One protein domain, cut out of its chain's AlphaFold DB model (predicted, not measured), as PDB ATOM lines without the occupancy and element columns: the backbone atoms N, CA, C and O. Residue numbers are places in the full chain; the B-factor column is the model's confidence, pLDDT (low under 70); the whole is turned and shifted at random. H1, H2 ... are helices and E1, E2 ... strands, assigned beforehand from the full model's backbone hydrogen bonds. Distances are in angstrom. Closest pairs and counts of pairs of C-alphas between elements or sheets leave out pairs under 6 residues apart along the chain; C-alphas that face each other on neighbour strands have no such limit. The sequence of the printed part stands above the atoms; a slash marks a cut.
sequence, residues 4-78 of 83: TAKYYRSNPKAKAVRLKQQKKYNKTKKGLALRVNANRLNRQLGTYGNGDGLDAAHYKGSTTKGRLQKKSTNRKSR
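This is residues 4 to 78 of the 83 residues of an uncharacterized protein of Marinovum sp (UniProt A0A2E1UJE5). Two long helices, H2 and H3, meet at their ends as an open L; H1 makes a corner with H2, and the antiparallel hairpin E1 E2 packs on residues 37 to 44 of H3, with H4 beside E1. The 75 printed residues, mostly helix, run H1 H2 H3 E1 E2 H4. The whole is loose, radius of gyration of the C-alphas 14.4 A, spans 36 by 28 by 22 A.

H1, residues 4 to 10, begins at C-alpha 4 (-47.238, -49.677, 13.556). H2, 12 to 26, measures 20.7 A; H3, 29 to 44, 22.2 A. E1 is 54 to 58, E2 66 to 70, H4 71 to 77, ending at C-alpha 77 (-34.135, -57.518, 6.518).

H1 and H2, then H2 and H3, only just touch, each with 3 C-alpha pairs within 8 A, only at the corner; closest C-alphas are Tyr 8 and Lys 15, 5.1 A, and Asn 26 and Leu 32, 5.4 A. H2 and H3 stand about perpendicular, 89 degrees. C-alphas Asn 42 and Ala 56 are the closest of H3 and E1, 5.4 A; Leu 54 and Lys 71, of E1 and H4, 5.2 A. N 55 and O 69 of E1 and E2 are 2.9 A apart, within hydrogen-bond range, as is every O i to N i+4 pair in H1, H2, H3 and H4.

C-alphas Ser 10 and Lys 65 are farthest apart, 37.3 A. The printed part has no cut, no long link and no residue under pLDDT 70.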
ATOM      1  N   THR A   4     -47.840 -50.842  12.886       87.06
ATOM      2  CA  THR A   4     -47.238 -49.677  13.556       87.06
ATOM      3  C   THR A   4     -47.773 -48.343  13.022       87.06
ATOM      4  O   THR A   4     -47.916 -47.377  13.770       87.06
ATOM      5  N   ALA A   5     -48.058 -48.265  11.719       88.88
ATOM      6  CA  ALA A   5     -48.588 -47.051  11.113       88.88
ATOM      7  C   ALA A   5     -50.053 -46.821  11.515       88.88
ATOM      8  O   ALA A   5     -50.424 -45.673  11.758       88.88
ATOM      9  N   LYS A   6     -50.856 -47.890  11.636       94.75
ATOM     10  CA  LYS A   6     -52.219 -47.814  12.186       94.75
ATOM     11  C   LYS A   6     -52.188 -47.317  13.634       94.75
ATOM     12  O   LYS A   6     -52.855 -46.334  13.940       94.75
ATOM     13  N   TYR A   7     -51.326 -47.900  14.475       95.12
ATOM     14  CA  TYR A   7     -51.173 -47.518  15.884       95.12
ATOM     15  C   TYR A   7     -50.900 -46.018  16.067       95.12
ATOM     16  O   TYR A   7     -51.619 -45.334  16.790       95.12
ATOM     17  N   TYR A   8     -49.904 -45.459  15.373       95.75
ATOM     18  CA  TYR A   8     -49.594 -44.029  15.506       95.75
ATOM     19  C   TYR A   8     -50.630 -43.103  14.851       95.75
ATOM     20  O   TYR A   8     -50.616 -41.903  15.128       95.75
ATOM     21  N   ARG A   9     -51.500 -43.622  13.976       94.56
ATOM     22  CA  ARG A   9     -52.614 -42.858  13.401       94.56
ATOM     23  C   ARG A   9     -53.777 -42.745  14.387       94.56
ATOM     24  O   ARG A   9     -54.343 -41.664  14.478       94.56
ATOM     25  N   SER A  10     -54.076 -43.798  15.149       97.00
ATOM     26  CA  SER A  10     -55.089 -43.765  16.217       97.00
ATOM     27  C   SER A  10     -54.579 -43.179  17.542       97.00
ATOM     28  O   SER A  10     -55.381 -42.760  18.366       97.00
ATOM     29  N   ASN A  11     -53.256 -43.087  17.744       97.44
ATOM     30  CA  ASN A  11     -52.639 -42.598  18.985       97.44
ATOM     31  C   ASN A  11     -51.767 -41.343  18.750       97.44
ATOM     32  O   ASN A  11     -50.529 -41.434  18.732       97.44
ATOM     33  N   PRO A  12     -52.362 -40.143  18.596       96.56
ATOM     34  CA  PRO A  12     -51.623 -38.920  18.261       96.56
ATOM     35  C   PRO A  12     -50.616 -38.502  19.343       96.56
ATOM     36  O   PRO A  12     -49.517 -38.049  19.017       96.56
ATOM     37  N   LYS A  13     -50.933 -38.726  20.626       97.75
ATOM     38  CA  LYS A  13     -50.013 -38.459  21.746       97.75
ATOM     39  C   LYS A  13     -48.741 -39.314  21.643       97.75
ATOM     40  O   LYS A  13     -47.632 -38.784  21.681       97.75
ATOM     41  N   ALA A  14     -48.886 -40.621  21.409       97.38
ATOM     42  CA  ALA A  14     -47.752 -41.532  21.226       97.38
ATOM     43  C   ALA A  14     -46.910 -41.163  19.990       97.38
ATOM     44  O   ALA A  14     -45.677 -41.194  20.029       97.38
ATOM     45  N   LYS A  15     -47.567 -40.747  18.898       97.44
ATOM     46  CA  LYS A  15     -46.894 -40.247  17.691       97.44
ATOM     47  C   LYS A  15     -46.040 -39.015  17.998       97.44
ATOM     48  O   LYS A  15     -44.886 -38.971  17.573       97.44
ATOM     49  N   ALA A  16     -46.565 -38.048  18.751       97.56
ATOM     50  CA  ALA A  16     -45.836 -36.836  19.122       97.56
ATOM     51  C   ALA A  16     -44.573 -37.149  19.944       97.56
ATOM     52  O   ALA A  16     -43.491 -36.642  19.636       97.56
ATOM     53  N   VAL A  17     -44.675 -38.054  20.925       98.00
ATOM     54  CA  VAL A  17     -43.524 -38.509  21.726       98.00
ATOM     55  C   VAL A  17     -42.460 -39.164  20.841       98.00
ATOM     56  O   VAL A  17     -41.288 -38.782  20.893       98.00
ATOM     57  N   ARG A  18     -42.864 -40.090  19.962       96.50
ATOM     58  CA  ARG A  18     -41.957 -40.760  19.016       96.50
ATOM     59  C   ARG A  18     -41.269 -39.764  18.076       96.50
ATOM     60  O   ARG A  18     -40.067 -39.873  17.841       96.50
ATOM     61  N   LEU A  19     -41.991 -38.764  17.567       96.81
ATOM     62  CA  LEU A  19     -41.416 -37.712  16.721       96.81
ATOM     63  C   LEU A  19     -40.414 -36.836  17.486       96.81
ATOM     64  O   LEU A  19     -39.352 -36.520  16.946       96.81
ATOM     65  N   LYS A  20     -40.695 -36.491  18.749       98.00
ATOM     66  CA  LYS A  20     -39.761 -35.746  19.614       98.00
ATOM     67  C   LYS A  20     -38.461 -36.525  19.826       98.00
ATOM     68  O   LYS A  20     -37.376 -35.968  19.643       98.00
ATOM     69  N   GLN A  21     -38.560 -37.816  20.144       97.31
ATOM     70  CA  GLN A  21     -37.401 -38.704  20.283       97.31
ATOM     71  C   GLN A  21     -36.608 -38.808  18.974       97.31
ATOM     72  O   GLN A  21     -35.389 -38.634  18.974       97.31
ATOM     73  N   GLN A  22     -37.295 -39.004  17.844       96.81
ATOM     74  CA  GLN A  22     -36.662 -39.086  16.527       96.81
ATOM     75  C   GLN A  22     -35.943 -37.780  16.153       96.81
ATOM     76  O   GLN A  22     -34.815 -37.821  15.662       96.81
ATOM     77  N   LYS A  23     -36.543 -36.616  16.440       97.12
ATOM     78  CA  LYS A  23     -35.915 -35.302  16.230       97.12
ATOM     79  C   LYS A  23     -34.647 -35.153  17.073       97.12
ATOM     80  O   LYS A  23     -33.639 -34.688  16.549       97.12
ATOM     81  N   LYS A  24     -34.670 -35.578  18.343       97.94
ATOM     82  CA  LYS A  24     -33.484 -35.564  19.220       97.94
ATOM     83  C   LYS A  24     -32.381 -36.480  18.679       97.94
ATOM     84  O   LYS A  24     -31.241 -36.043  18.568       97.94
ATOM     85  N   TYR A  25     -32.718 -37.703  18.269       97.19
ATOM     86  CA  TYR A  25     -31.753 -38.641  17.690       97.19
ATOM     87  C   TYR A  25     -31.118 -38.108  16.398       97.19
ATOM     88  O   TYR A  25     -29.899 -38.156  16.243       97.19
ATOM     89  N   ASN A  26     -31.922 -37.535  15.500       96.19
ATOM     90  CA  ASN A  26     -31.449 -36.995  14.224       96.19
ATOM     91  C   ASN A  26     -30.487 -35.802  14.374       96.19
ATOM     92  O   ASN A  26     -29.761 -35.506  13.429       96.19
ATOM     93  N   LYS A  27     -30.473 -35.133  15.535       96.25
ATOM     94  CA  LYS A  27     -29.503 -34.076  15.861       96.25
ATOM     95  C   LYS A  27     -28.151 -34.617  16.335       96.25
ATOM     96  O   LYS A  27     -27.178 -33.873  16.356       96.25
ATOM     97  N   THR A  28     -28.066 -35.886  16.733       97.94
ATOM     98  CA  THR A  28     -26.787 -36.494  17.135       97.94
ATOM     99  C   THR A  28     -25.870 -36.669  15.924       97.94
ATOM    100  O   THR A  28     -26.356 -36.890  14.815       97.94
ATOM    101  N   LYS A  29     -24.542 -36.665  16.128       97.56
ATOM    102  CA  LYS A  29     -23.559 -36.918  15.052       97.56
ATOM    103  C   LYS A  29     -23.865 -38.219  14.295       97.56
ATOM    104  O   LYS A  29     -23.874 -38.241  13.067       97.56
ATOM    105  N   LYS A  30     -24.207 -39.283  15.032       95.12
ATOM    106  CA  LYS A  30     -24.582 -40.591  14.471       95.12
ATOM    107  C   LYS A  30     -25.861 -40.521  13.634       95.12
ATOM    108  O   LYS A  30     -25.876 -41.001  12.505       95.12
ATOM    109  N   GLY A  31     -26.928 -39.925  14.170       95.62
ATOM    110  CA  GLY A  31     -28.202 -39.789  13.456       95.62
ATOM    111  C   GLY A  31     -28.081 -38.919  12.204       95.62
ATOM    112  O   GLY A  31     -28.625 -39.266  11.153       95.62
ATOM    113  N   LEU A  32     -27.310 -37.833  12.293       96.62
ATOM    114  CA  LEU A  32     -27.021 -36.949  11.170       96.62
ATOM    115  C   LEU A  32     -26.273 -37.690  10.057       96.62
ATOM    116  O   LEU A  32     -26.737 -37.677   8.918       96.62
ATOM    117  N   ALA A  33     -25.178 -38.385  10.388       94.62
ATOM    118  CA  ALA A  33     -24.392 -39.154   9.424       94.62
ATOM    119  C   ALA A  33     -25.241 -40.218   8.708       94.62
ATOM    120  O   ALA A  33     -25.210 -40.316   7.483       94.62
ATOM    121  N   LEU A  34     -26.069 -40.957   9.457       91.88
ATOM    122  CA  LEU A  34     -26.971 -41.962   8.887       91.88
ATOM    123  C   LEU A  34     -27.955 -41.355   7.880       91.88
ATOM    124  O   LEU A  34     -28.115 -41.889   6.783       91.88
ATOM    125  N   ARG A  35     -28.610 -40.239   8.229       93.62
ATOM    126  CA  ARG A  35     -29.582 -39.583   7.341       93.62
ATOM    127  C   ARG A  35     -28.912 -38.993   6.100       93.62
ATOM    128  O   ARG A  35     -29.438 -39.145   5.000       93.62
ATOM    129  N   VAL A  36     -27.773 -38.324   6.273       94.56
ATOM    130  CA  VAL A  36     -27.032 -37.694   5.171       94.56
ATOM    131  C   VAL A  36     -26.548 -38.747   4.185       94.56
ATOM    132  O   VAL A  36     -26.815 -38.616   2.993       94.56
ATOM    133  N   ASN A  37     -25.911 -39.814   4.665       93.62
ATOM    134  CA  ASN A  37     -25.393 -40.840   3.771       93.62
ATOM    135  C   ASN A  37     -26.508 -41.623   3.074       93.62
ATOM    136  O   ASN A  37     -26.403 -41.879   1.880       93.62
ATOM    137  N   ALA A  38     -27.606 -41.934   3.772       90.50
ATOM    138  CA  ALA A  38     -28.755 -42.574   3.140       90.50
ATOM    139  C   ALA A  38     -29.350 -41.702   2.027       90.50
ATOM    140  O   ALA A  38     -29.617 -42.197   0.936       90.50
ATOM    141  N   ASN A  39     -29.526 -40.399   2.263       92.12
ATOM    142  CA  ASN A  39     -30.018 -39.485   1.232       92.12
ATOM    143  C   ASN A  39     -29.031 -39.350   0.068       92.12
ATOM    144  O   ASN A  39     -29.454 -39.349  -1.085       92.12
ATOM    145  N   ARG A  40     -27.726 -39.274   0.357       94.25
ATOM    146  CA  ARG A  40     -26.672 -39.240  -0.663       94.25
ATOM    147  C   ARG A  40     -26.732 -40.482  -1.550       94.25
ATOM    148  O   ARG A  40     -26.768 -40.334  -2.765       94.25
ATOM    149  N   LEU A  41     -26.828 -41.670  -0.957       94.69
ATOM    150  CA  LEU A  41     -26.927 -42.922  -1.701       94.69
ATOM    151  C   LEU A  41     -28.213 -42.985  -2.543       94.69
ATOM    152  O   LEU A  41     -28.153 -43.360  -3.706       94.69
ATOM    153  N   ASN A  42     -29.366 -42.566  -2.003       91.88
ATOM    154  CA  ASN A  42     -30.613 -42.514  -2.784       91.88
ATOM    155  C   ASN A  42     -30.495 -41.586  -4.005       91.88
ATOM    156  O   ASN A  42     -31.020 -41.912  -5.066       91.88
ATOM    157  N   ARG A  43     -29.807 -40.442  -3.868       93.44
ATOM    158  CA  ARG A  43     -29.546 -39.524  -4.989       93.44
ATOM    159  C   ARG A  43     -28.594 -40.139  -6.014       93.44
ATOM    160  O   ARG A  43     -28.883 -40.079  -7.199       93.44
ATOM    161  N   GLN A  44     -27.509 -40.766  -5.559       93.56
ATOM    162  CA  GLN A  44     -26.539 -41.445  -6.430       93.56
ATOM    163  C   GLN A  44     -27.173 -42.583  -7.237       93.56
ATOM    164  O   GLN A  44     -26.830 -42.776  -8.393       93.56
ATOM    165  N   LEU A  45     -28.107 -43.319  -6.632       92.69
ATOM    166  CA  LEU A  45     -28.817 -44.419  -7.285       92.69
ATOM    167  C   LEU A  45     -30.051 -43.962  -8.087       92.69
ATOM    168  O   LEU A  45     -30.782 -44.809  -8.587       92.69
ATOM    169  N   GLY A  46     -30.332 -42.654  -8.165       91.94
ATOM    170  CA  GLY A  46     -31.458 -42.115  -8.939       91.94
ATOM    171  C   GLY A  46     -32.857 -42.435  -8.389       91.94
ATOM    172  O   GLY A  46     -33.845 -42.209  -9.077       91.94
ATOM    173  N   THR A  47     -32.964 -42.935  -7.153       89.44
ATOM    174  CA  THR A  47     -34.234 -43.376  -6.533       89.44
ATOM    175  C   THR A  47     -34.849 -42.334  -5.587       89.44
ATOM    176  O   THR A  47     -35.916 -42.509  -4.996       89.44
ATOM    177  N   TYR A  48     -34.176 -41.195  -5.396       88.50
ATOM    178  CA  TYR A  48     -34.667 -40.163  -4.489       88.50
ATOM    179  C   TYR A  48     -35.918 -39.468  -5.048       88.50
ATOM    180  O   TYR A  48     -35.821 -38.605  -5.913       88.50
ATOM    181  N   GLY A  49     -37.087 -39.810  -4.501       85.25
ATOM    182  CA  GLY A  49     -38.354 -39.132  -4.804       85.25
ATOM    183  C   GLY A  49     -39.015 -39.537  -6.128       85.25
ATOM    184  O   GLY A  49     -40.009 -38.926  -6.494       85.25
ATOM    185  N   ASN A  50     -38.515 -40.568  -6.815       90.38
ATOM    186  CA  ASN A  50     -38.989 -40.982  -8.146       90.38
ATOM    187  C   ASN A  50     -40.201 -41.944  -8.128       90.38
ATOM    188  O   ASN A  50     -40.734 -42.281  -9.178       90.38
ATOM    189  N   GLY A  51     -40.628 -42.425  -6.956       88.06
ATOM    190  CA  GLY A  51     -41.803 -43.298  -6.825       88.06
ATOM    191  C   GLY A  51     -41.611 -44.762  -7.251       88.06
ATOM    192  O   GLY A  51     -42.559 -45.532  -7.149       88.06
ATOM    193  N   ASP A  52     -40.400 -45.195  -7.607       90.75
ATOM    194  CA  ASP A  52     -40.074 -46.506  -8.213       90.75
ATOM    195  C   ASP A  52     -40.326 -47.764  -7.351       90.75
ATOM    196  O   ASP A  52     -40.093 -48.896  -7.774       90.75
ATOM    197  N   GLY A  53     -40.772 -47.605  -6.105       90.06
ATOM    198  CA  GLY A  53     -40.945 -48.748  -5.205       90.06
ATOM    199  C   GLY A  53     -39.635 -49.366  -4.676       90.06
ATOM    200  O   GLY A  53     -39.689 -50.397  -3.995       90.06
ATOM    201  N   LEU A  54     -38.483 -48.735  -4.907       92.12
ATOM    202  CA  LEU A  54     -37.158 -49.161  -4.454       92.12
ATOM    203  C   LEU A  54     -36.679 -48.309  -3.268       92.12
ATOM    204  O   LEU A  54     -37.124 -47.186  -3.046       92.12
ATOM    205  N   ASP A  55     -35.817 -48.892  -2.439       90.62
ATOM    206  CA  ASP A  55     -35.098 -48.196  -1.373       90.62
ATOM    207  C   ASP A  55     -33.589 -48.408  -1.594       90.62
ATOM    208  O   ASP A  55     -33.154 -49.516  -1.928       90.62
ATOM    209  N   ALA A  56     -32.771 -47.393  -1.308       91.69
ATOM    210  CA  ALA A  56     -31.331 -47.583  -1.179       91.69
ATOM    211  C   ALA A  56     -30.995 -48.474   0.034       91.69
ATOM    212  O   ALA A  56     -31.282 -48.141   1.192       91.69
ATOM    213  N   ALA A  57     -30.354 -49.609  -0.225       91.44
ATOM    214  CA  ALA A  57     -29.909 -50.571   0.773       91.44
ATOM    215  C   ALA A  57     -28.380 -50.562   0.863       91.44
ATOM    216  O   ALA A  57     -27.690 -50.901  -0.097       91.44
ATOM    217  N   HIS A  58     -27.843 -50.179   2.023       90.75
ATOM    218  CA  HIS A  58     -26.401 -50.222   2.264       90.75
ATOM    219  C   HIS A  58     -25.893 -51.663   2.341       90.75
ATOM    220  O   HIS A  58     -26.578 -52.544   2.871       90.75
ATOM    221  N   TYR A  59     -24.667 -51.890   1.872       92.12
ATOM    222  CA  TYR A  59     -23.978 -53.158   2.107       92.12
ATOM    223  C   TYR A  59     -23.683 -53.355   3.598       92.12
ATOM    224  O   TYR A  59     -23.530 -52.392   4.353       92.12
ATOM    225  N   LYS A  60     -23.580 -54.616   4.035       88.31
ATOM    226  CA  LYS A  60     -23.215 -54.954   5.418       88.31
ATOM    227  C   LYS A  60     -21.884 -54.279   5.775       88.31
ATOM    228  O   LYS A  60     -20.916 -54.398   5.034       88.31
ATOM    229  N   GLY A  61     -21.857 -53.551   6.891       87.88
ATOM    230  CA  GLY A  61     -20.677 -52.803   7.343       87.88
ATOM    231  C   GLY A  61     -20.425 -51.477   6.613       87.88
ATOM    232  O   GLY A  61     -19.591 -50.700   7.065       87.88
ATOM    233  N   SER A  62     -21.157 -51.166   5.538       90.75
ATOM    234  CA  SER A  62     -21.022 -49.891   4.834       90.75
ATOM    235  C   SER A  62     -22.053 -48.870   5.298       90.75
ATOM    236  O   SER A  62     -23.218 -49.182   5.541       90.75
ATOM    237  N   THR A  63     -21.625 -47.614   5.370       88.00
ATOM    238  CA  THR A  63     -22.493 -46.462   5.629       88.00
ATOM    239  C   THR A  63     -22.617 -45.544   4.422       88.00
ATOM    240  O   THR A  63     -23.272 -44.521   4.549       88.00
ATOM    241  N   THR A  64     -21.988 -45.871   3.287       92.50
ATOM    242  CA  THR A  64     -21.931 -45.012   2.090       92.50
ATOM    243  C   THR A  64     -22.165 -45.761   0.783       92.50
ATOM    244  O   THR A  64     -22.672 -45.165  -0.160       92.50
ATOM    245  N   LYS A  65     -21.822 -47.053   0.709       93.69
ATOM    246  CA  LYS A  65     -22.019 -47.894  -0.477       93.69
ATOM    247  C   LYS A  65     -23.256 -48.768  -0.310       93.69
ATOM    248  O   LYS A  65     -23.519 -49.305   0.770       93.69
ATOM    249  N   GLY A  66     -23.984 -48.961  -1.398       94.00
ATOM    250  CA  GLY A  66     -25.171 -49.798  -1.411       94.00
ATOM    251  C   GLY A  66     -25.727 -50.002  -2.810       94.00
ATOM    252  O   GLY A  66     -25.074 -49.689  -3.801       94.00
ATOM    253  N   ARG A  67     -26.937 -50.548  -2.863       94.31
ATOM    254  CA  ARG A  67     -27.657 -50.896  -4.090       94.31
ATOM    255  C   ARG A  67     -29.143 -50.609  -3.947       94.31
ATOM    256  O   ARG A  67     -29.638 -50.431  -2.833       94.31
ATOM    257  N   LEU A  68     -29.854 -50.618  -5.066       94.31
ATOM    258  CA  LEU A  68     -31.309 -50.598  -5.058       94.31
ATOM    259  C   LEU A  68     -31.852 -51.952  -4.609       94.31
ATOM    260  O   LEU A  68     -31.339 -53.011  -4.976       94.31
ATOM    261  N   GLN A  69     -32.899 -51.915  -3.797       93.50
ATOM    262  CA  GLN A  69     -33.609 -53.107  -3.369       93.50
ATOM    263  C   GLN A  69     -35.098 -52.797  -3.250       93.50
ATOM    264  O   GLN A  69     -35.481 -51.705  -2.832       93.50
ATOM    265  N   LYS A  70     -35.951 -53.777  -3.567       93.12
ATOM    266  CA  LYS A  70     -37.396 -53.661  -3.335       93.12
ATOM    267  C   LYS A  70     -37.663 -53.262  -1.878       93.12
ATOM    268  O   LYS A  70     -37.108 -53.867  -0.952       93.12
ATOM    269  N   LYS A  71     -38.553 -52.279  -1.682       89.81
ATOM    270  CA  LYS A  71     -38.960 -51.751  -0.363       89.81
ATOM    271  C   LYS A  71     -39.304 -52.853   0.638       89.81
ATOM    272  O   LYS A  71     -38.866 -52.812   1.787       89.81
ATOM    273  N   SER A  72     -40.062 -53.858   0.205       88.50
ATOM    274  CA  SER A  72     -40.475 -54.991   1.044       88.50
ATOM    275  C   SER A  72     -39.279 -55.786   1.575       88.50
ATOM    276  O   SER A  72     -39.194 -56.042   2.777       88.50
ATOM    277  N   THR A  73     -38.323 -56.117   0.708       90.50
ATOM    278  CA  THR A  73     -37.153 -56.922   1.067       90.50
ATOM    279  C   THR A  73     -36.188 -56.155   1.971       90.50
ATOM    280  O   THR A  73     -35.753 -56.691   2.990       90.50
ATOM    281  N   ASN A  74     -35.890 -54.888   1.654       89.69
ATOM    282  CA  ASN A  74     -34.972 -54.067   2.456       89.69
ATOM    283  C   ASN A  74     -35.536 -53.772   3.858       89.69
ATOM    284  O   ASN A  74     -34.834 -53.838   4.861       89.69
ATOM    285  N   ARG A  75     -36.832 -53.471   3.966       87.88
ATOM    286  CA  ARG A  75     -37.442 -53.153   5.267       87.88
ATOM    287  C   ARG A  75     -37.551 -54.388   6.162       87.88
ATOM    288  O   ARG A  75     -37.315 -54.274   7.362       87.88
ATOM    289  N   LYS A  76     -37.849 -55.562   5.587       86.00
ATOM    290  CA  LYS A  76     -37.937 -56.830   6.328       86.00
ATOM    291  C   LYS A  76     -36.575 -57.294   6.854       86.00
ATOM    292  O   LYS A  76     -36.513 -57.774   7.981       86.00
ATOM    293  N   SER A  77     -35.488 -57.095   6.102       83.31
ATOM    294  CA  SER A  77     -34.135 -57.518   6.518       83.31
ATOM    295  C   SER A  77     -33.614 -56.801   7.772       83.31
ATOM    296  O   SER A  77     -32.680 -57.271   8.414       83.31
ATOM    297  N   ARG A  78     -34.223 -55.668   8.140       76.38
ATOM    298  CA  ARG A  78     -33.844 -54.849   9.302       76.38
ATOM    299  C   ARG A  78     -34.614 -55.198  10.575       76.38
ATOM    300  O   ARG A  78     -34.317 -54.634  11.629       76.38
TER     301      ARG A  78